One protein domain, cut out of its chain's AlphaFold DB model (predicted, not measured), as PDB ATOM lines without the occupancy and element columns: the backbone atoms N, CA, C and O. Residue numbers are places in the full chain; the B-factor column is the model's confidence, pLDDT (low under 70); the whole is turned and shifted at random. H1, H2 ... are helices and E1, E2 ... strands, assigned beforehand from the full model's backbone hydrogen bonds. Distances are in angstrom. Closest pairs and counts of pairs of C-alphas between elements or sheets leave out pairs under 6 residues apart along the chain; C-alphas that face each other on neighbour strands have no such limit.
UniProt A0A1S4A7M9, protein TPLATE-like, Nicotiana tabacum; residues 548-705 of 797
ATOM      1  N   LEU A 548      30.383 -10.648  -0.290       90.44
ATOM      2  CA  LEU A 548      31.647 -10.761  -1.036       90.44
ATOM      3  C   LEU A 548      31.453 -11.184  -2.513       90.44
ATOM      4  O   LEU A 548      32.424 -11.523  -3.204       90.44
ATOM      5  N   LEU A 549      30.210 -11.154  -3.013       91.19
ATOM      6  CA  LEU A 549      29.831 -11.475  -4.391       91.19
ATOM      7  C   LEU A 549      29.283 -10.262  -5.164       91.19
ATOM      8  O   LEU A 549      28.779  -9.292  -4.605       91.19
ATOM      9  N   LEU A 550      29.361 -10.353  -6.491       89.44
ATOM     10  CA  LEU A 550      28.864  -9.385  -7.468       89.44
ATOM     11  C   LEU A 550      28.035 -10.095  -8.557       89.44
ATOM     12  O   LEU A 550      28.473 -11.130  -9.072       89.44
ATOM     13  N   PRO A 551      26.882  -9.542  -8.985       90.19
ATOM     14  CA  PRO A 551      25.984 -10.205  -9.929       90.19
ATOM     15  C   PRO A 551      26.581 -10.241 -11.342       90.19
ATOM     16  O   PRO A 551      26.762  -9.206 -11.990       90.19
ATOM     17  N   HIS A 552      26.857 -11.439 -11.863       89.25
ATOM     18  CA  HIS A 552      27.565 -11.587 -13.133       89.25
ATOM     19  C   HIS A 552      26.612 -11.811 -14.314       89.25
ATOM     20  O   HIS A 552      26.069 -12.897 -14.501       89.25
ATOM     21  N   LYS A 553      26.427 -10.771 -15.136       89.31
ATOM     22  CA  LYS A 553      25.586 -10.816 -16.344       89.31
ATOM     23  C   LYS A 553      26.200 -11.734 -17.408       89.31
ATOM     24  O   LYS A 553      27.254 -11.420 -17.953       89.31
ATOM     25  N   ILE A 554      25.509 -12.831 -17.714       81.31
ATOM     26  CA  ILE A 554      25.908 -13.882 -18.662       81.31
ATOM     27  C   ILE A 554      24.645 -14.446 -19.330       81.31
ATOM     28  O   ILE A 554      23.613 -14.567 -18.671       81.31
ATOM     29  N   SER A 555      24.679 -14.766 -20.628       84.00
ATOM     30  CA  SER A 555      23.506 -15.375 -21.275       84.00
ATOM     31  C   SER A 555      23.336 -16.849 -20.866       84.00
ATOM     32  O   SER A 555      24.337 -17.510 -20.578       84.00
ATOM     33  N   PRO A 556      22.117 -17.424 -20.904       79.06
ATOM     34  CA  PRO A 556      21.913 -18.845 -20.608       79.06
ATOM     35  C   PRO A 556      22.792 -19.774 -21.458       79.06
ATOM     36  O   PRO A 556      23.362 -20.731 -20.947       79.06
ATOM     37  N   VAL A 557      22.980 -19.457 -22.744       78.94
ATOM     38  CA  VAL A 557      23.810 -20.248 -23.670       78.94
ATOM     39  C   VAL A 557      25.291 -20.234 -23.271       78.94
ATOM     40  O   VAL A 557      25.978 -21.246 -23.400       78.94
ATOM     41  N   GLU A 558      25.796 -19.105 -22.773       81.38
ATOM     42  CA  GLU A 558      27.169 -18.992 -22.268       81.38
ATOM     43  C   GLU A 558      27.314 -19.655 -20.893       81.38
ATOM     44  O   GLU A 558      28.294 -20.359 -20.666       81.38
ATOM     45  N   TYR A 559      26.318 -19.505 -20.015       86.19
ATOM     46  CA  TYR A 559      26.274 -20.134 -18.695       86.19
ATOM     47  C   TYR A 559      26.301 -21.665 -18.794       86.19
ATOM     48  O   TYR A 559      27.189 -22.296 -18.228       86.19
ATOM     49  N   PHE A 560      25.412 -22.269 -19.589       84.12
ATOM     50  CA  PHE A 560      25.381 -23.723 -19.793       84.12
ATOM     51  C   PHE A 560      26.580 -24.257 -20.597       84.12
ATOM     52  O   PHE A 560      26.912 -25.435 -20.480       84.12
ATOM     53  N   ARG A 561      27.279 -23.417 -21.377       84.19
ATOM     54  CA  ARG A 561      28.583 -23.771 -21.970       84.19
ATOM     55  C   ARG A 561      29.715 -23.742 -20.938       84.19
ATOM     56  O   ARG A 561      30.623 -24.561 -21.029       84.19
ATOM     57  N   LEU A 562      29.687 -22.793 -20.004       85.75
ATOM     58  CA  LEU A 562      30.710 -22.624 -18.972       85.75
ATOM     59  C   LEU A 562      30.564 -23.664 -17.850       85.75
ATOM     60  O   LEU A 562      31.569 -24.178 -17.368       85.75
ATOM     61  N   TRP A 563      29.331 -24.006 -17.475       87.94
ATOM     62  CA  TRP A 563      28.988 -24.874 -16.344       87.94
ATOM     63  C   TRP A 563      29.759 -26.214 -16.286       87.94
ATOM     64  O   TRP A 563      30.342 -26.495 -15.236       87.94
ATOM     65  N   PRO A 564      29.897 -27.001 -17.378       86.06
ATOM     66  CA  PRO A 564      30.684 -28.239 -17.355       86.06
ATOM     67  C   PRO A 564      32.201 -28.024 -17.221       86.06
ATOM     68  O   PRO A 564      32.914 -28.964 -16.895       86.06
ATOM     69  N   SER A 565      32.700 -26.813 -17.496       85.31
ATOM     70  CA  SER A 565      34.134 -26.474 -17.471       85.31
ATOM     71  C   SER A 565      34.616 -25.847 -16.157       85.31
ATOM     72  O   SER A 565      35.806 -25.574 -16.014       85.31
ATOM     73  N   LEU A 566      33.712 -25.617 -15.200       89.00
ATOM     74  CA  LEU A 566      34.055 -25.137 -13.862       89.00
ATOM     75  C   LEU A 566      34.631 -26.306 -13.034       89.00
ATOM     76  O   LEU A 566      33.926 -27.303 -12.860       89.00
ATOM     77  N   PRO A 567      35.891 -26.224 -12.558       87.44
ATOM     78  CA  PRO A 567      36.600 -27.364 -11.972       87.44
ATOM     79  C   PRO A 567      36.156 -27.705 -10.548       87.44
ATOM     80  O   PRO A 567      36.314 -28.847 -10.121       87.44
ATOM     81  N   ALA A 568      35.632 -26.728  -9.806       91.88
ATOM     82  CA  ALA A 568      35.214 -26.896  -8.425       91.88
ATOM     83  C   ALA A 568      33.691 -27.054  -8.348       91.88
ATOM     84  O   ALA A 568      32.958 -26.277  -8.964       91.88
ATOM     85  N   ILE A 569      33.218 -28.050  -7.595       92.50
ATOM     86  CA  ILE A 569      31.798 -28.392  -7.433       92.50
ATOM     87  C   ILE A 569      31.530 -28.650  -5.948       92.50
ATOM     88  O   ILE A 569      32.295 -29.363  -5.301       92.50
ATOM     89  N   VAL A 570      30.432 -28.112  -5.425       93.31
ATOM     90  CA  VAL A 570      29.874 -28.477  -4.118       93.31
ATOM     91  C   VAL A 570      28.353 -28.579  -4.224       93.31
ATOM     92  O   VAL A 570      27.720 -27.839  -4.979       93.31
ATOM     93  N   GLU A 571      27.762 -29.512  -3.487       92.06
ATOM     94  CA  GLU A 571      26.319 -29.731  -3.445       92.06
ATOM     95  C   GLU A 571      25.840 -29.709  -1.991       92.06
ATOM     96  O   GLU A 571      26.499 -30.263  -1.113       92.06
ATOM     97  N   CYS A 572      24.687 -29.095  -1.731       90.94
ATOM     98  CA  CYS A 572      23.992 -29.205  -0.452       90.94
ATOM     99  C   CYS A 572      22.480 -29.342  -0.667       90.94
ATOM    100  O   CYS A 572      21.927 -28.891  -1.674       90.94
ATOM    101  N   THR A 573      21.801 -30.003   0.270       89.56
ATOM    102  CA  THR A 573      20.339 -30.138   0.264       89.56
ATOM    103  C   THR A 573      19.774 -29.346   1.431       89.56
ATOM    104  O   THR A 573      20.348 -29.359   2.517       89.56
ATOM    105  N   GLY A 574      18.660 -28.657   1.217       88.25
ATOM    106  CA  GLY A 574      17.935 -27.970   2.275       88.25
ATOM    107  C   GLY A 574      16.425 -28.078   2.104       88.25
ATOM    108  O   GLY A 574      15.927 -28.329   1.003       88.25
ATOM    109  N   THR A 575      15.697 -27.902   3.197       87.94
ATOM    110  CA  THR A 575      14.243 -28.060   3.282       87.94
ATOM    111  C   THR A 575      13.563 -26.842   3.877       87.94
ATOM    112  O   THR A 575      14.111 -26.165   4.743       87.94
ATOM    113  N   TYR A 576      12.332 -26.591   3.437       86.62
ATOM    114  CA  TYR A 576      11.429 -25.634   4.072       86.62
ATOM    115  C   TYR A 576       9.968 -26.034   3.879       86.62
ATOM    116  O   TYR A 576       9.621 -26.767   2.949       86.62
ATOM    117  N   THR A 577       9.099 -25.532   4.749       80.75
ATOM    118  CA  THR A 577       7.645 -25.632   4.597       80.75
ATOM    119  C   THR A 577       7.106 -24.412   3.845       80.75
ATOM    120  O   THR A 577       7.572 -23.287   4.032       80.75
ATOM    121  N   TYR A 578       6.124 -24.618   2.967       73.50
ATOM    122  CA  TYR A 578       5.424 -23.534   2.270       73.50
ATOM    123  C   TYR A 578       3.929 -23.536   2.597       73.50
ATOM    124  O   TYR A 578       3.313 -24.579   2.808       73.50
ATOM    125  N   GLU A 579       3.318 -22.354   2.612       64.50
ATOM    126  CA  GLU A 579       1.887 -22.213   2.879       64.50
ATOM    127  C   GLU A 579       1.069 -22.404   1.592       64.50
ATOM    128  O   GLU A 579       1.151 -21.603   0.659       64.50
ATOM    129  N   GLY A 580       0.249 -23.458   1.538       57.25
ATOM    130  CA  GLY A 580      -0.769 -23.626   0.497       57.25
ATOM    131  C   GLY A 580      -1.143 -25.081   0.208       57.25
ATOM    132  O   GLY A 580      -0.275 -25.908  -0.067       57.25
ATOM    133  N   SER A 581      -2.446 -25.376   0.192       53.53
ATOM    134  CA  SER A 581      -2.963 -26.688  -0.213       53.53
ATOM    135  C   SER A 581      -2.746 -26.943  -1.711       53.53
ATOM    136  O   SER A 581      -2.759 -26.023  -2.543       53.53
ATOM    137  N   GLY A 582      -2.543 -28.214  -2.074       51.22
ATOM    138  CA  GLY A 582      -1.981 -28.602  -3.379       51.22
ATOM    139  C   GLY A 582      -2.787 -28.153  -4.609       51.22
ATOM    140  O   GLY A 582      -2.227 -27.968  -5.693       51.22
ATOM    141  N   PHE A 583      -4.092 -27.919  -4.443       43.97
ATOM    142  CA  PHE A 583      -4.982 -27.486  -5.525       43.97
ATOM    143  C   PHE A 583      -4.922 -25.972  -5.807       43.97
ATOM    144  O   PHE A 583      -5.117 -25.554  -6.946       43.97
ATOM    145  N   MET A 584      -4.616 -25.140  -4.803       44.31
ATOM    146  CA  MET A 584      -4.441 -23.690  -4.994       44.31
ATOM    147  C   MET A 584      -3.040 -23.352  -5.509       44.31
ATOM    148  O   MET A 584      -2.886 -22.506  -6.392       44.31
ATOM    149  N   ALA A 585      -2.014 -24.045  -5.009       48.16
ATOM    150  CA  ALA A 585      -0.618 -23.748  -5.327       48.16
ATOM    151  C   ALA A 585      -0.273 -23.924  -6.825       48.16
ATOM    152  O   ALA A 585       0.561 -23.196  -7.364       48.16
ATOM    153  N   THR A 586      -0.959 -24.828  -7.533       44.28
ATOM    154  CA  THR A 586      -0.804 -25.035  -8.989       44.28
ATOM    155  C   THR A 586      -1.615 -24.058  -9.854       44.28
ATOM    156  O   THR A 586      -1.313 -23.901 -11.041       44.28
ATOM    157  N   ALA A 587      -2.600 -23.361  -9.278       42.47
ATOM    158  CA  ALA A 587      -3.474 -22.400  -9.961       42.47
ATOM    159  C   ALA A 587      -2.986 -20.936  -9.876       42.47
ATOM    160  O   ALA A 587      -3.577 -20.050 -10.499       42.47
ATOM    161  N   ALA A 588      -1.902 -20.673  -9.136       41.62
ATOM    162  CA  ALA A 588      -1.393 -19.349  -8.762       41.62
ATOM    163  C   ALA A 588      -0.755 -18.524  -9.909       41.62
ATOM    164  O   ALA A 588       0.269 -17.875  -9.724       41.62
ATOM    165  N   GLN A 589      -1.353 -18.518 -11.105       42.41
ATOM    166  CA  GLN A 589      -0.904 -17.709 -12.247       42.41
ATOM    167  C   GLN A 589      -1.779 -16.470 -12.517       42.41
ATOM    168  O   GLN A 589      -1.587 -15.809 -13.535       42.41
ATOM    169  N   GLN A 590      -2.742 -16.156 -11.639       39.47
ATOM    170  CA  GLN A 590      -3.663 -15.027 -11.833       39.47
ATOM    171  C   GLN A 590      -3.315 -13.754 -11.037       39.47
ATOM    172  O   GLN A 590      -3.553 -12.680 -11.577       39.47
ATOM    173  N   TYR A 591      -2.750 -13.830  -9.816       37.03
ATOM    174  CA  TYR A 591      -2.575 -12.629  -8.962       37.03
ATOM    175  C   TYR A 591      -1.368 -12.577  -7.989       37.03
ATOM    176  O   TYR A 591      -1.329 -11.672  -7.159       37.03
ATOM    177  N   GLY A 592      -0.361 -13.463  -8.054       47.53
ATOM    178  CA  GLY A 592       0.765 -13.386  -7.103       47.53
ATOM    179  C   GLY A 592       2.002 -14.226  -7.430       47.53
ATOM    180  O   GLY A 592       2.050 -14.919  -8.444       47.53
ATOM    181  N   GLU A 593       3.008 -14.145  -6.553       53.06
ATOM    182  CA  GLU A 593       4.163 -15.052  -6.541       53.06
ATOM    183  C   GLU A 593       3.714 -16.486  -6.204       53.06
ATOM    184  O   GLU A 593       2.775 -16.689  -5.434       53.06
ATOM    185  N   SER A 594       4.378 -17.498  -6.767       58.81
ATOM    186  CA  SER A 594       4.035 -18.901  -6.501       58.81
ATOM    187  C   SER A 594       4.436 -19.310  -5.074       58.81
ATOM    188  O   SER A 594       5.618 -19.164  -4.746       58.81
ATOM    189  N   PRO A 595       3.539 -19.905  -4.259       61.81
ATOM    190  CA  PRO A 595       3.828 -20.233  -2.855       61.81
ATOM    191  C   PRO A 595       5.008 -21.202  -2.690       61.81
ATOM    192  O   PRO A 595       5.765 -21.088  -1.734       61.81
ATOM    193  N   PHE A 596       5.243 -22.071  -3.681       67.94
ATOM    194  CA  PHE A 596       6.392 -22.982  -3.764       67.94
ATOM    195  C   PHE A 596       7.782 -22.313  -3.750       67.94
ATOM    196  O   PHE A 596       8.770 -23.033  -3.779       67.94
ATOM    197  N   LEU A 597       7.884 -20.979  -3.782       73.44
ATOM    198  CA  LEU A 597       9.152 -20.239  -3.721       73.44
ATOM    199  C   LEU A 597       9.320 -19.432  -2.420       73.44
ATOM    200  O   LEU A 597      10.234 -18.612  -2.343       73.44
ATOM    201  N   SER A 598       8.466 -19.639  -1.406       74.94
ATOM    202  CA  SER A 598       8.467 -18.867  -0.149       74.94
ATOM    203  C   SER A 598       9.848 -18.799   0.519       74.94
ATOM    204  O   SER A 598      10.386 -17.704   0.678       74.94
ATOM    205  N   GLY A 599      10.456 -19.951   0.816       75.69
ATOM    206  CA  GLY A 599      11.784 -20.057   1.438       75.69
ATOM    207  C   GLY A 599      12.947 -19.595   0.551       75.69
ATOM    208  O   GLY A 599      14.060 -19.441   1.032       75.69
ATOM    209  N   LEU A 600      12.711 -19.328  -0.741       83.56
ATOM    210  CA  LEU A 600      13.725 -18.806  -1.670       83.56
ATOM    211  C   LEU A 600      13.516 -17.332  -2.044       83.56
ATOM    212  O   LEU A 600      14.261 -16.802  -2.872       83.56
ATOM    213  N   LYS A 601      12.528 -16.648  -1.456       82.19
ATOM    214  CA  LYS A 601      12.157 -15.274  -1.831       82.19
ATOM    215  C   LYS A 601      13.327 -14.288  -1.732       82.19
ATOM    216  O   LYS A 601      13.502 -13.455  -2.626       82.19
ATOM    217  N   SER A 602      14.168 -14.426  -0.709       82.88
ATOM    218  CA  SER A 602      15.333 -13.564  -0.489       82.88
ATOM    219  C   SER A 602      16.418 -13.671  -1.563       82.88
ATOM    220  O   SER A 602      17.131 -12.695  -1.773       82.88
ATOM    221  N   LEU A 603      16.488 -14.752  -2.357       83.75
ATOM    222  CA  LEU A 603      17.411 -14.834  -3.506       83.75
ATOM    223  C   LEU A 603      17.202 -13.706  -4.536       83.75
ATOM    224  O   LEU A 603      18.072 -13.467  -5.369       83.75
ATOM    225  N   SER A 604      16.057 -13.015  -4.499       78.81
ATOM    226  CA  SER A 604      15.778 -11.846  -5.341       78.81
ATOM    227  C   SER A 604      16.523 -10.564  -4.930       78.81
ATOM    228  O   SER A 604      16.670  -9.681  -5.774       78.81
ATOM    229  N   SER A 605      17.003 -10.454  -3.682       79.75
ATOM    230  CA  SER A 605      17.760  -9.296  -3.171       79.75
ATOM    231  C   SER A 605      19.269  -9.544  -3.040       79.75
ATOM    232  O   SER A 605      20.035  -8.584  -2.958       79.75
ATOM    233  N   LYS A 606      19.714 -10.809  -3.043       87.50
ATOM    234  CA  LYS A 606      21.138 -11.184  -2.990       87.50
ATOM    235  C   LYS A 606      21.875 -10.794  -4.289       87.50
ATOM    236  O   LYS A 606      21.249 -10.757  -5.351       87.50
ATOM    237  N   PRO A 607      23.203 -10.550  -4.264       86.94
ATOM    238  CA  PRO A 607      23.981 -10.064  -5.417       86.94
ATOM    239  C   PRO A 607      24.284 -11.146  -6.478       86.94
ATOM    240  O   PRO A 607      25.419 -11.333  -6.915       86.94
ATOM    241  N   PHE A 608      23.246 -11.836  -6.947       89.62
ATOM    242  CA  PHE A 608      23.296 -12.816  -8.029       89.62
ATOM    243  C   PHE A 608      22.583 -12.306  -9.281       89.62
ATOM    244  O   PHE A 608      21.526 -11.679  -9.223       89.62
ATOM    245  N   HIS A 609      23.110 -12.651 -10.452       89.69
ATOM    246  CA  HIS A 609      22.361 -12.531 -11.695       89.69
ATOM    247  C   HIS A 609      21.535 -13.801 -11.923       89.69
ATOM    248  O   HIS A 609      22.095 -14.871 -12.149       89.69
ATOM    249  N   ARG A 610      20.202 -13.693 -11.890       87.00
ATOM    250  CA  ARG A 610      19.285 -14.767 -12.305       87.00
ATOM    251  C   ARG A 610      19.399 -14.975 -13.818       87.00
ATOM    252  O   ARG A 610      18.962 -14.121 -14.585       87.00
ATOM    253  N   VAL A 611      19.983 -16.101 -14.222       84.56
ATOM    254  CA  VAL A 611      20.274 -16.454 -15.622       84.56
ATOM    255  C   VAL A 611      19.025 -17.005 -16.308       84.56
ATOM    256  O   VAL A 611      18.624 -16.521 -17.364       84.56
ATOM    257  N   CYS A 612      18.380 -18.000 -15.697       81.50
ATOM    258  CA  CYS A 612      17.115 -18.567 -16.159       81.50
ATOM    259  C   CYS A 612      16.349 -19.217 -14.997       81.50
ATOM    260  O   CYS A 612      16.881 -19.409 -13.903       81.50
ATOM    261  N   SER A 613      15.070 -19.521 -15.221       79.94
ATOM    262  CA  SER A 613      14.209 -20.165 -14.225       79.94
ATOM    263  C   SER A 613      13.073 -20.929 -14.891       79.94
ATOM    264  O   SER A 613      12.363 -20.352 -15.717       79.94
ATOM    265  N   HIS A 614      12.859 -22.174 -14.482       73.81
ATOM    266  CA  HIS A 614      11.829 -23.070 -14.996       73.81
ATOM    267  C   HIS A 614      10.952 -23.592 -13.844       73.81
ATOM    268  O   HIS A 614      11.439 -23.792 -12.735       73.81
ATOM    269  N   ILE A 615       9.652 -23.806 -14.085       69.06
ATOM    270  CA  ILE A 615       8.696 -24.287 -13.068       69.06
ATOM    271  C   ILE A 615       8.004 -25.550 -13.591       69.06
ATOM    272  O   ILE A 615       7.180 -25.501 -14.508       69.06
ATOM    273  N   ILE A 616       8.339 -26.688 -12.984       63.75
ATOM    274  CA  ILE A 616       7.921 -28.034 -13.381       63.75
ATOM    275  C   ILE A 616       6.584 -28.365 -12.703       63.75
ATOM    276  O   ILE A 616       6.511 -29.015 -11.657       63.75
ATOM    277  N   ARG A 617       5.490 -27.912 -13.327       54.62
ATOM    278  CA  ARG A 617       4.115 -28.045 -12.799       54.62
ATOM    279  C   ARG A 617       3.678 -29.486 -12.507       54.62
ATOM    280  O   ARG A 617       2.804 -29.685 -11.676       54.62
ATOM    281  N   THR A 618       4.257 -30.478 -13.183       53.25
ATOM    282  CA  THR A 618       3.882 -31.901 -13.065       53.25
ATOM    283  C   THR A 618       4.338 -32.575 -11.772       53.25
ATOM    284  O   THR A 618       3.817 -33.637 -11.445       53.25
ATOM    285  N   VAL A 619       5.290 -31.982 -11.044       54.53
ATOM    286  CA  VAL A 619       5.806 -32.489  -9.755       54.53
ATOM    287  C   VAL A 619       5.889 -31.392  -8.685       54.53
ATOM    288  O   VAL A 619       6.582 -31.564  -7.691       54.53
ATOM    289  N   ALA A 620       5.216 -30.251  -8.904       62.41
ATOM    290  CA  ALA A 620       5.303 -29.065  -8.045       62.41
ATOM    291  C   ALA A 620       6.764 -28.689  -7.695       62.41
ATOM    292  O   ALA A 620       7.111 -28.446  -6.541       62.41
ATOM    293  N   GLY A 621       7.626 -28.687  -8.718       70.25
ATOM    294  CA  GLY A 621       9.057 -28.406  -8.600       70.25
ATOM    295  C   GLY A 621       9.520 -27.243  -9.474       70.25
ATOM    296  O   GLY A 621       8.743 -26.668 -10.243       70.25
ATOM    297  N   PHE A 622      10.798 -26.893  -9.380       80.00
ATOM    298  CA  PHE A 622      11.411 -25.792 -10.124       80.00
ATOM    299  C   PHE A 622      12.916 -25.989 -10.328       80.00
ATOM    300  O   PHE A 622      13.562 -26.763  -9.628       80.00
ATOM    301  N   GLU A 623      13.472 -25.232 -11.267       82.12
ATOM    302  CA  GLU A 623      14.907 -25.110 -11.523       82.12
ATOM    303  C   GLU A 623      15.250 -23.620 -11.639       82.12
ATOM    304  O   GLU A 623      14.623 -22.898 -12.419       82.12
ATOM    305  N   LEU A 624      16.224 -23.139 -10.868       87.00
ATOM    306  CA  LEU A 624      16.695 -21.750 -10.898       87.00
ATOM    307  C   LEU A 624      18.204 -21.721 -11.153       87.00
ATOM    308  O   LEU A 624      18.949 -22.371 -10.427       87.00
ATOM    309  N   CYS A 625      18.660 -20.943 -12.135       89.00
ATOM    310  CA  CYS A 625      20.084 -20.745 -12.421       89.00
ATOM    311  C   CYS A 625      20.519 -19.317 -12.074       89.00
ATOM    312  O   CYS A 625      19.889 -18.344 -12.502       89.00
ATOM    313  N   PHE A 626      21.636 -19.192 -11.362       93.06
ATOM    314  CA  PHE A 626      22.207 -17.932 -10.900       93.06
ATOM    315  C   PHE A 626      23.714 -17.856 -11.188       93.06
ATOM    316  O   PHE A 626      24.419 -18.860 -11.104       93.06
ATOM    317  N   ALA A 627      24.218 -16.659 -11.486       93.75
ATOM    318  CA  ALA A 627      25.634 -16.397 -11.737       93.75
ATOM    319  C   ALA A 627      26.143 -15.176 -10.956       93.75
ATOM    320  O   ALA A 627      25.514 -14.113 -10.930       93.75
ATOM    321  N   ALA A 628      27.316 -15.320 -10.354       93.75
ATOM    322  CA  ALA A 628      28.008 -14.289  -9.599       93.75
ATOM    323  C   ALA A 628      29.526 -14.360  -9.834       93.75
ATOM    324  O   ALA A 628      30.053 -15.291 -10.453       93.75
ATOM    325  N   LYS A 629      30.239 -13.358  -9.329       92.69
ATOM    326  CA  LYS A 629      31.692 -13.381  -9.158       92.69
ATOM    327  C   LYS A 629      32.067 -12.943  -7.754       92.69
ATOM    328  O   LYS A 629      31.396 -12.078  -7.208       92.69
ATOM    329  N   THR A 630      33.151 -13.475  -7.202       91.25
ATOM    330  CA  THR A 630      33.782 -12.877  -6.016       91.25
ATOM    331  C   THR A 630      34.370 -11.508  -6.373       91.25
ATOM    332  O   THR A 630      34.640 -11.235  -7.548       91.25
ATOM    333  N   TRP A 631      34.622 -10.650  -5.379       86.69
ATOM    334  CA  TRP A 631      35.302  -9.357  -5.598       86.69
ATOM    335  C   TRP A 631      36.668  -9.520  -6.302       86.69
ATOM    336  O   TRP A 631      37.082  -8.670  -7.083       86.69
ATOM    337  N   TYR A 632      37.321 -10.671  -6.115       83.50
ATOM    338  CA  TYR A 632      38.598 -11.053  -6.736       83.50
ATOM    339  C   TYR A 632      38.448 -11.656  -8.149       83.50
ATOM    340  O   TYR A 632      39.406 -12.168  -8.725       83.50
ATOM    341  N   GLY A 633      37.244 -11.610  -8.730       84.31
ATOM    342  CA  GLY A 633      36.960 -11.963 -10.125       84.31
ATOM    343  C   GLY A 633      36.684 -13.444 -10.409       84.31
ATOM    344  O   GLY A 633      36.318 -13.766 -11.552       84.31
ATOM    345  N   GLY A 634      36.810 -14.316  -9.401       89.06
ATOM    346  CA  GLY A 634      36.500 -15.746  -9.483       89.06
ATOM    347  C   GLY A 634      35.016 -15.976  -9.764       89.06
ATOM    348  O   GLY A 634      34.167 -15.297  -9.195       89.06
ATOM    349  N   PHE A 635      34.692 -16.892 -10.676       93.38
ATOM    350  CA  PHE A 635      33.315 -17.171 -11.093       93.38
ATOM    351  C   PHE A 635      32.629 -18.132 -10.120       93.38
ATOM    352  O   PHE A 635      33.236 -19.125  -9.719       93.38
ATOM    353  N   LEU A 636      31.352 -17.878  -9.827       94.31
ATOM    354  CA  LEU A 636      30.461 -18.788  -9.112       94.31
ATOM    355  C   LEU A 636      29.132 -18.903  -9.874       94.31
ATOM    356  O   LEU A 636      28.447 -17.909 -10.115       94.31
ATOM    357  N   GLY A 637      28.765 -20.125 -10.250       94.12
ATOM    358  CA  GLY A 637      27.445 -20.483 -10.762       94.12
ATOM    359  C   GLY A 637      26.693 -21.329  -9.741       94.12
ATOM    360  O   GLY A 637      27.301 -22.125  -9.029       94.12
ATOM    361  N   MET A 638      25.375 -21.179  -9.679       94.94
ATOM    362  CA  MET A 638      24.508 -21.945  -8.788       94.94
ATOM    363  C   MET A 638      23.241 -22.388  -9.523       94.94
ATOM    364  O   MET A 638      22.566 -21.578 -10.160       94.94
ATOM    365  N   MET A 639      22.906 -23.667  -9.404       92.50
ATOM    366  CA  MET A 639      21.621 -24.241  -9.794       92.50
ATOM    367  C   MET A 639      20.857 -24.664  -8.541       92.50
ATOM    368  O   MET A 639      21.432 -25.291  -7.652       92.50
ATOM    369  N   VAL A 640      19.570 -24.337  -8.466       89.75
ATOM    370  CA  VAL A 640      18.687 -24.741  -7.364       89.75
ATOM    371  C   VAL A 640      17.524 -25.543  -7.931       89.75
ATOM    372  O   VAL A 640      16.700 -25.002  -8.672       89.75
ATOM    373  N   PHE A 641      17.463 -26.824  -7.578       86.62
ATOM    374  CA  PHE A 641      16.427 -27.765  -7.994       86.62
ATOM    375  C   PHE A 641      15.458 -27.999  -6.835       86.62
ATOM    376  O   PHE A 641      15.817 -28.644  -5.850       86.62
ATOM    377  N   GLY A 642      14.244 -27.463  -6.934       83.12
ATOM    378  CA  GLY A 642      13.176 -27.672  -5.957       83.12
ATOM    379  C   GLY A 642      12.224 -28.790  -6.370       83.12
ATOM    380  O   GLY A 642      11.817 -28.855  -7.532       83.12
ATOM    381  N   ALA A 643      11.827 -29.633  -5.421       79.81
ATOM    382  CA  ALA A 643      10.746 -30.601  -5.571       79.81
ATOM    383  C   ALA A 643       9.897 -30.663  -4.290       79.81
ATOM    384  O   ALA A 643      10.410 -30.932  -3.202       79.81
ATOM    385  N   SER A 644       8.590 -30.432  -4.427       73.94
ATOM    386  CA  SER A 644       7.617 -30.663  -3.355       73.94
ATOM    387  C   SER A 644       7.491 -32.164  -3.071       73.94
ATOM    388  O   SER A 644       7.426 -32.979  -4.000       73.94
ATOM    389  N   GLU A 645       7.409 -32.542  -1.796       63.81
ATOM    390  CA  GLU A 645       7.099 -33.912  -1.377       63.81
ATOM    391  C   GLU A 645       5.614 -34.257  -1.603       63.81
ATOM    392  O   GLU A 645       4.886 -34.552  -0.664       63.81
ATOM    393  N   VAL A 646       5.125 -34.244  -2.848       53.75
ATOM    394  CA  VAL A 646       3.705 -34.518  -3.126       53.75
ATOM    395  C   VAL A 646       3.342 -35.971  -2.782       53.75
ATOM    396  O   VAL A 646       3.637 -36.903  -3.543       53.75
ATOM    397  N   SER A 647       2.635 -36.166  -1.662       45.06
ATOM    398  CA  SER A 647       1.984 -37.434  -1.320       45.06
ATOM    399  C   SER A 647       1.126 -37.937  -2.485       45.06
ATOM    400  O   SER A 647       0.190 -37.276  -2.936       45.06
ATOM    401  N   ARG A 648       1.412 -39.153  -2.969       45.03
ATOM    402  CA  ARG A 648       0.637 -39.786  -4.053       45.03
ATOM    403  C   ARG A 648      -0.755 -40.273  -3.622       45.03
ATOM    404  O   ARG A 648      -1.510 -40.716  -4.482       45.03
ATOM    405  N   ASN A 649      -1.097 -40.177  -2.336       41.12
ATOM    406  CA  ASN A 649      -2.404 -40.550  -1.795       41.12
ATOM    407  C   ASN A 649      -3.165 -39.298  -1.337       41.12
ATOM    408  O   ASN A 649      -3.270 -39.032  -0.141       41.12
ATOM    409  N   VAL A 650      -3.734 -38.557  -2.292       44.22
ATOM    410  CA  VAL A 650      -4.612 -37.403  -2.011       44.22
ATOM    411  C   VAL A 650      -5.834 -37.823  -1.170       44.22
ATOM    412  O   VAL A 650      -6.308 -37.061  -0.335       44.22
ATOM    413  N   ASP A 651      -6.283 -39.074  -1.314       38.94
ATOM    414  CA  ASP A 651      -7.477 -39.628  -0.658       38.94
ATOM    415  C   ASP A 651      -7.328 -39.929   0.854       38.94
ATOM    416  O   ASP A 651      -8.264 -40.452   1.458       38.94
ATOM    417  N   LEU A 652      -6.170 -39.656   1.477       38.31
ATOM    418  CA  LEU A 652      -5.913 -39.957   2.902       38.31
ATOM    419  C   LEU A 652      -5.544 -38.746   3.779       38.31
ATOM    420  O   LEU A 652      -5.343 -38.921   4.976       38.31
ATOM    421  N   GLY A 653      -5.513 -37.527   3.234       40.41
ATOM    422  CA  GLY A 653      -5.427 -36.292   4.032       40.41
ATOM    423  C   GLY A 653      -4.036 -35.868   4.525       40.41
ATOM    424  O   GLY A 653      -3.922 -34.785   5.094       40.41
ATOM    425  N   ASP A 654      -2.982 -36.648   4.267       42.91
ATOM    426  CA  ASP A 654      -1.589 -36.263   4.545       42.91
ATOM    427  C   ASP A 654      -1.090 -35.193   3.536       42.91
ATOM    428  O   ASP A 654      -0.322 -35.492   2.610       42.91
ATOM    429  N   GLU A 655      -1.536 -33.936   3.687       52.97
ATOM    430  CA  GLU A 655      -1.023 -32.790   2.915       52.97
ATOM    431  C   GLU A 655       0.416 -32.448   3.336       52.97
ATOM    432  O   GLU A 655       0.678 -31.797   4.344       52.97
ATOM    433  N   THR A 656       1.370 -32.892   2.525       58.25
ATOM    434  CA  THR A 656       2.811 -32.713   2.729       58.25
ATOM    435  C   THR A 656       3.268 -31.386   2.111       58.25
ATOM    436  O   THR A 656       3.434 -31.266   0.900       58.25
ATOM    437  N   THR A 657       3.449 -30.365   2.952       69.81
ATOM    438  CA  THR A 657       3.802 -28.981   2.565       69.81
ATOM    439  C   THR A 657       5.312 -28.703   2.529       69.81
ATOM    440  O   THR A 657       5.738 -27.548   2.516       69.81
ATOM    441  N   THR A 658       6.138 -29.751   2.513       75.31
ATOM    442  CA  THR A 658       7.603 -29.647   2.524       75.31
ATOM    443  C   THR A 658       8.167 -29.575   1.104       75.31
ATOM    444  O   THR A 658       7.853 -30.399   0.242       75.31
ATOM    445  N   MET A 659       9.041 -28.598   0.866       80.75
ATOM    446  CA  MET A 659       9.872 -28.469  -0.328       80.75
ATOM    447  C   MET A 659      11.283 -28.975  -0.014       80.75
ATOM    448  O   MET A 659      11.907 -28.491   0.930       80.75
ATOM    449  N   MET A 660      11.803 -29.904  -0.818       83.75
ATOM    450  CA  MET A 660      13.232 -30.233  -0.837       83.75
ATOM    451  C   MET A 660      13.922 -29.434  -1.945       83.75
ATOM    452  O   MET A 660      13.481 -29.459  -3.095       83.75
ATOM    453  N   CYS A 661      15.019 -28.757  -1.619       87.69
ATOM    454  CA  CYS A 661      15.842 -28.004  -2.561       87.69
ATOM    455  C   CYS A 661      17.273 -28.540  -2.580       87.69
ATOM    456  O   CYS A 661      17.981 -28.456  -1.577       87.69
ATOM    457  N   LYS A 662      17.727 -29.033  -3.736       90.06
ATOM    458  CA  LYS A 662      19.146 -29.318  -3.974       90.06
ATOM    459  C   LYS A 662      19.815 -28.094  -4.588       90.06
ATOM    460  O   LYS A 662      19.449 -27.676  -5.688       90.06
ATOM    461  N   PHE A 663      20.807 -27.552  -3.898       92.75
ATOM    462  CA  PHE A 663      21.681 -26.497  -4.385       92.75
ATOM    463  C   PHE A 663      22.950 -27.154  -4.931       92.75
ATOM    464  O   PHE A 663      23.652 -27.867  -4.216       92.75
ATOM    465  N   VAL A 664      23.238 -26.924  -6.207       93.38
ATOM    466  CA  VAL A 664      24.472 -27.346  -6.874       93.38
ATOM    467  C   VAL A 664      25.241 -26.084  -7.215       93.38
ATOM    468  O   VAL A 664      24.715 -25.197  -7.887       93.38
ATOM    469  N   ILE A 665      26.474 -25.973  -6.738       94.88
ATOM    470  CA  ILE A 665      27.296 -24.771  -6.866       94.88
ATOM    471  C   ILE A 665      28.594 -25.170  -7.555       94.88
ATOM    472  O   ILE A 665      29.256 -26.126  -7.152       94.88
ATOM    473  N   ARG A 666      28.965 -24.437  -8.605       94.75
ATOM    474  CA  ARG A 666      30.224 -24.635  -9.327       94.75
ATOM    475  C   ARG A 666      31.028 -23.346  -9.365       94.75
ATOM    476  O   ARG A 666      30.476 -22.286  -9.653       94.75
ATOM    477  N   ALA A 667      32.330 -23.437  -9.125       94.81
ATOM    478  CA  ALA A 667      33.218 -22.280  -9.080       94.81
ATOM    479  C   ALA A 667      34.456 -22.452  -9.969       94.81
ATOM    480  O   ALA A 667      34.836 -23.565 -10.340       94.81
ATOM    481  N   SER A 668      35.097 -21.333 -10.318       93.06
ATOM    482  CA  SER A 668      36.363 -21.339 -11.066       93.06
ATOM    483  C   SER A 668      37.570 -21.782 -10.235       93.06
ATOM    484  O   SER A 668      38.612 -22.075 -10.811       93.06
ATOM    485  N   ASP A 669      37.448 -21.776  -8.907       91.19
ATOM    486  CA  ASP A 669      38.503 -22.118  -7.955       91.19
ATOM    487  C   ASP A 669      37.915 -22.911  -6.775       91.19
ATOM    488  O   ASP A 669      36.775 -22.686  -6.362       91.19
ATOM    489  N   GLU A 670      38.704 -23.841  -6.247       90.56
ATOM    490  CA  GLU A 670      38.350 -24.754  -5.159       90.56
ATOM    491  C   GLU A 670      38.260 -24.031  -3.803       90.56
ATOM    492  O   GLU A 670      37.512 -24.461  -2.924       90.56
ATOM    493  N   SER A 671      38.978 -22.911  -3.641       90.19
ATOM    494  CA  SER A 671      38.915 -22.050  -2.447       90.19
ATOM    495  C   SER A 671      37.479 -21.601  -2.141       90.19
ATOM    496  O   SER A 671      36.994 -21.764  -1.025       90.19
ATOM    497  N   ILE A 672      36.764 -21.149  -3.174       91.12
ATOM    498  CA  ILE A 672      35.384 -20.650  -3.110       91.12
ATOM    499  C   ILE A 672      34.428 -21.757  -2.640       91.12
ATOM    500  O   ILE A 672      33.571 -21.526  -1.789       91.12
ATOM    501  N   THR A 673      34.581 -22.977  -3.165       92.06
ATOM    502  CA  THR A 673      33.750 -24.124  -2.761       92.06
ATOM    503  C   THR A 673      34.104 -24.657  -1.378       92.06
ATOM    504  O   THR A 673      33.208 -25.118  -0.679       92.06
ATOM    505  N   LYS A 674      35.375 -24.579  -0.960       92.44
ATOM    506  CA  LYS A 674      35.819 -24.968   0.388       92.44
ATOM    507  C   LYS A 674      35.226 -24.060   1.457       92.44
ATOM    508  O   LYS A 674      34.757 -24.564   2.470       92.44
ATOM    509  N   GLU A 675      35.177 -22.758   1.193       91.81
ATOM    510  CA  GLU A 675      34.569 -21.799   2.112       91.81
ATOM    511  C   GLU A 675      33.062 -22.037   2.274       91.81
ATOM    512  O   GLU A 675      32.556 -22.114   3.391       91.81
ATOM    513  N   ILE A 676      32.350 -22.261   1.166       91.81
ATOM    514  CA  ILE A 676      30.915 -22.597   1.175       91.81
ATOM    515  C   ILE A 676      30.652 -23.941   1.879       91.81
ATOM    516  O   ILE A 676      29.665 -24.074   2.597       91.81
ATOM    517  N   ALA A 677      31.544 -24.923   1.715       90.75
ATOM    518  CA  ALA A 677      31.458 -26.228   2.373       90.75
ATOM    519  C   ALA A 677      31.826 -26.209   3.870       90.75
ATOM    520  O   ALA A 677      31.589 -27.205   4.553       90.75
ATOM    521  N   SER A 678      32.411 -25.120   4.386       91.00
ATOM    522  CA  SER A 678      32.781 -25.006   5.806       91.00
ATOM    523  C   SER A 678      31.560 -24.881   6.727       91.00
ATOM    524  O   SER A 678      31.565 -25.410   7.837       91.00
ATOM    525  N   ASP A 679      30.509 -24.215   6.242       90.69
ATOM    526  CA  ASP A 679      29.247 -23.985   6.942       90.69
ATOM    527  C   ASP A 679      28.110 -23.849   5.917       90.69
ATOM    528  O   ASP A 679      27.827 -22.760   5.397       90.69
ATOM    529  N   PHE A 680      27.470 -24.987   5.625       90.38
ATOM    530  CA  PHE A 680      26.323 -25.062   4.723       90.38
ATOM    531  C   PHE A 680      25.072 -24.387   5.285       90.38
ATOM    532  O   PHE A 680      24.330 -23.801   4.498       90.38
ATOM    533  N   GLN A 681      24.828 -24.431   6.603       92.19
ATOM    534  CA  GLN A 681      23.652 -23.769   7.177       92.19
ATOM    535  C   GLN A 681      23.809 -22.258   7.057       92.19
ATOM    536  O   GLN A 681      22.963 -21.619   6.446       92.19
ATOM    537  N   GLY A 682      24.944 -21.705   7.492       89.00
ATOM    538  CA  GLY A 682      25.240 -20.286   7.320       89.00
ATOM    539  C   GLY A 682      25.245 -19.844   5.854       89.00
ATOM    540  O   GLY A 682      25.023 -18.675   5.566       89.00
ATOM    541  N   TRP A 683      25.491 -20.740   4.890       92.25
ATOM    542  CA  TRP A 683      25.399 -20.414   3.459       92.25
ATOM    543  C   TRP A 683      23.948 -20.387   2.965       92.25
ATOM    544  O   TRP A 683      23.575 -19.490   2.208       92.25
ATOM    545  N   LEU A 684      23.107 -21.322   3.418       91.06
ATOM    546  CA  LEU A 684      21.666 -21.257   3.173       91.06
ATOM    547  C   LEU A 684      21.051 -20.031   3.864       91.06
ATOM    548  O   LEU A 684      20.247 -19.343   3.236       91.06
ATOM    549  N   ASP A 685      21.487 -19.681   5.073       90.44
ATOM    550  CA  ASP A 685      21.090 -18.458   5.779       90.44
ATOM    551  C   ASP A 685      21.491 -17.205   4.981       90.44
ATOM    552  O   ASP A 685      20.640 -16.367   4.674       90.44
ATOM    553  N   ASP A 686      22.753 -17.110   4.542       90.31
ATOM    554  CA  ASP A 686      23.269 -15.997   3.728       90.31
ATOM    555  C   ASP A 686      22.514 -15.816   2.399       90.31
ATOM    556  O   ASP A 686      22.470 -14.701   1.860       90.31
ATOM    557  N   LEU A 687      21.921 -16.887   1.860       89.31
ATOM    558  CA  LEU A 687      21.105 -16.894   0.641       89.31
ATOM    559  C   LEU A 687      19.611 -16.619   0.889       89.31
ATOM    560  O   LEU A 687      18.967 -15.977   0.055       89.31
ATOM    561  N   THR A 688      19.053 -17.113   1.994       88.06
ATOM    562  CA  THR A 688      17.595 -17.248   2.204       88.06
ATOM    563  C   THR A 688      17.058 -16.518   3.436       88.06
ATOM    564  O   THR A 688      15.864 -16.593   3.708       88.06
ATOM    565  N   ASP A 689      17.919 -15.803   4.165       84.69
ATOM    566  CA  ASP A 689      17.624 -15.118   5.436       84.69
ATOM    567  C   ASP A 689      17.076 -16.068   6.524       84.69
ATOM    568  O   ASP A 689      16.198 -15.706   7.307       84.69
ATOM    569  N   GLY A 690      17.592 -17.303   6.555       83.06
ATOM    570  CA  GLY A 690      17.142 -18.376   7.453       83.06
ATOM    571  C   GLY A 690      15.878 -19.108   6.981       83.06
ATOM    572  O   GLY A 690      15.266 -19.845   7.750       83.06
ATOM    573  N   GLY A 691      15.462 -18.908   5.725       83.12
ATOM    574  CA  GLY A 691      14.268 -19.521   5.141       83.12
ATOM    575  C   GLY A 691      14.394 -21.003   4.764       83.12
ATOM    576  O   GLY A 691      13.398 -21.576   4.321       83.12
ATOM    577  N   VAL A 692      15.580 -21.616   4.893       88.12
ATOM    578  CA  VAL A 692      15.858 -23.017   4.519       88.12
ATOM    579  C   VAL A 692      16.810 -23.684   5.522       88.12
ATOM    580  O   VAL A 692      17.909 -23.194   5.774       88.12
ATOM    581  N   GLU A 693      16.409 -24.843   6.041       88.81
ATOM    582  CA  GLU A 693      17.198 -25.685   6.952       88.81
ATOM    583  C   GLU A 693      18.030 -26.707   6.156       88.81
ATOM    584  O   GLU A 693      17.519 -27.332   5.227       88.81
ATOM    585  N   TYR A 694      19.312 -26.879   6.481       89.81
ATOM    586  CA  TYR A 694      20.214 -27.832   5.827       89.81
ATOM    587  C   TYR A 694      19.899 -29.282   6.225       89.81
ATOM    588  O   TYR A 694      19.833 -29.607   7.407       89.81
ATOM    589  N   MET A 695      19.803 -30.176   5.236       84.12
ATOM    590  CA  MET A 695      19.679 -31.619   5.455       84.12
ATOM    591  C   MET A 695      20.962 -32.358   5.035       84.12
ATOM    592  O   MET A 695      21.319 -32.324   3.850       84.12
ATOM    593  N   PRO A 696      21.633 -33.083   5.954       82.69
ATOM    594  CA  PRO A 696      22.771 -33.935   5.623       82.69
ATOM    595  C   PRO A 696      22.415 -35.003   4.584       82.69
ATOM    596  O   PRO A 696      21.379 -35.665   4.685       82.69
ATOM    597  N   GLU A 697      23.303 -35.246   3.613       72.12
ATOM    598  CA  GLU A 697      23.032 -36.226   2.550       72.12
ATOM    599  C   GLU A 697      22.682 -37.626   3.073       72.12
ATOM    600  O   GLU A 697      21.905 -38.340   2.442       72.12
ATOM    601  N   ASP A 698      23.274 -38.054   4.187       73.12
ATOM    602  CA  ASP A 698      23.066 -39.404   4.711       73.12
ATOM    603  C   ASP A 698      21.684 -39.561   5.358       73.12
ATOM    604  O   ASP A 698      21.066 -40.618   5.224       73.12
ATOM    605  N   GLU A 699      21.128 -38.490   5.925       72.25
ATOM    606  CA  GLU A 699      19.732 -38.447   6.371       72.25
ATOM    607  C   GLU A 699      18.776 -38.455   5.172       72.25
ATOM    608  O   GLU A 699      17.805 -39.213   5.164       72.25
ATOM    609  N   VAL A 700      19.098 -37.718   4.100       68.69
ATOM    610  CA  VAL A 700      18.348 -37.759   2.829       68.69
ATOM    611  C   VAL A 700      18.370 -39.170   2.217       68.69
ATOM    612  O   VAL A 700      17.333 -39.665   1.769       68.69
ATOM    613  N   LYS A 701      19.517 -39.866   2.240       71.44
ATOM    614  CA  LYS A 701      19.655 -41.259   1.766       71.44
ATOM    615  C   LYS A 701      18.846 -42.237   2.625       71.44
ATOM    616  O   LYS A 701      18.177 -43.107   2.066       71.44
ATOM    617  N   VAL A 702      18.866 -42.092   3.953       71.81
ATOM    618  CA  VAL A 702      18.067 -42.915   4.882       71.81
ATOM    619  C   VAL A 702      16.570 -42.689   4.660       71.81
ATOM    620  O   VAL A 702      15.842 -43.657   4.436       71.81
ATOM    621  N   ALA A 703      16.115 -41.434   4.612       67.19
ATOM    622  CA  ALA A 703      14.716 -41.089   4.363       67.19
ATOM    623  C   ALA A 703      14.230 -41.599   2.994       67.19
ATOM    624  O   ALA A 703      13.128 -42.140   2.885       67.19
ATOM    625  N   ALA A 704      15.055 -41.496   1.945       66.06
ATOM    626  CA  ALA A 704      14.741 -42.045   0.627       66.06
ATOM    627  C   ALA A 704      14.651 -43.584   0.635       66.06
ATOM    628  O   ALA A 704      13.744 -44.149   0.018       66.06
ATOM    629  N   ALA A 705      15.548 -44.273   1.347       68.75
ATOM    630  CA  ALA A 705      15.531 -45.730   1.476       68.75
ATOM    631  C   ALA A 705      14.311 -46.235   2.270       68.75
ATOM    632  O   ALA A 705      13.680 -47.221   1.875       68.75
TER     633      ALA A 705
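What this domain is: This is residues 548 to 705 of the 797 residues of the protein "protein TPLATE-like" of Nicotiana tabacum (UniProt A0A1S4A7M9). One long, twisted sheet makes the core, with helix H1 crossing one face, H3 and H5 packed on the opposite face, and H4 near one end of the strands. E2 to E6 are its long strands; short E1 and E7 add to E4 and E2, while H6 only grazes the sheet. The printed part has 158 residues, with six named helices and seven named strands; along the chain come E1, then H1, then E2, then H2 and H3, then the strands E3 to E6, then H4 and H5, then E7 and last H6; the class is mixed, helices and strands, the sheet is branched, with E4 having three neighbours, E1, E3 and E5, and its neighbour pairs are antiparallel. The whole is compact, with a radius of gyration of the C-alphas of 16.4 A and spans of 53 by 38 by 27 A.

Where its parts are: Find C-alpha 549 at (29.831, -11.475, -4.391), where E1 begins, residues 549 to 551. Next come H1, residues 556 to 565, 14.7 A, and E2, residues 568 to 577, 30.5 A. H2 is residues 582 to 585 and H3 residues 595 to 604, 14.8 A. Then read E3, residues 609 to 616, 21.3 A; E4, 621 to 630, 29.3 A; E5, 635 to 644, 30.0 A; and E6, 658 to 667, 29.1 A. H4, 670 to 678, H5, 680 to 688, E7, 693 to 695, and H6, 697 to 705, follow, ending at C-alpha 705 (15.531, -45.730, 1.476).

How they stand to each other: E3, E4, E5 and E6 are a meander, each strand the antiparallel neighbour of the one before: look at N 611 and O 625, 2.8 A, N 626 and O 638, 2.8 A, and N 639 and O 664, 2.8 A. E1 and E3 lie on one side of E4, E5 on the other; N 550 and O 629 are 2.8 A apart. Beside E2, E6 lies on one side, with N 570 and O 665 at 2.9 A, and E7 on the other, with N 575 and O 693 at 2.8 A. H1 is on the sheet at a height of 9.4 A, only just over E4 and E5, with 3 C-alphas on each. H3 and H5 touch, about perpendicular at 89 degrees; their closest C-alphas, Ser 602 and Thr 688, are 5.1 A apart. H4 lies over E6, along the strands. H2 is not on the sheet. Every O i to N i+4 pair is within hydrogen-bond range in H4, H5 and H6, against 4 of 6 in H1 and 1 of 6 in H3, where 5 of 7 O i to N i+3 pairs are; H2 is too short for an i+4 pair.

The domain as a whole: The C-alphas farthest apart, Tyr 632 and Asp 651, are 54.6 A apart. The printed part has no cut. The link from E5 to E6, residues 645 to 657, is long. Mean pLDDT of the printed part is 77.6; look for values under 70 at residues 579 to 596, 615 to 620, 645 to 657, 700 and 703 to 705.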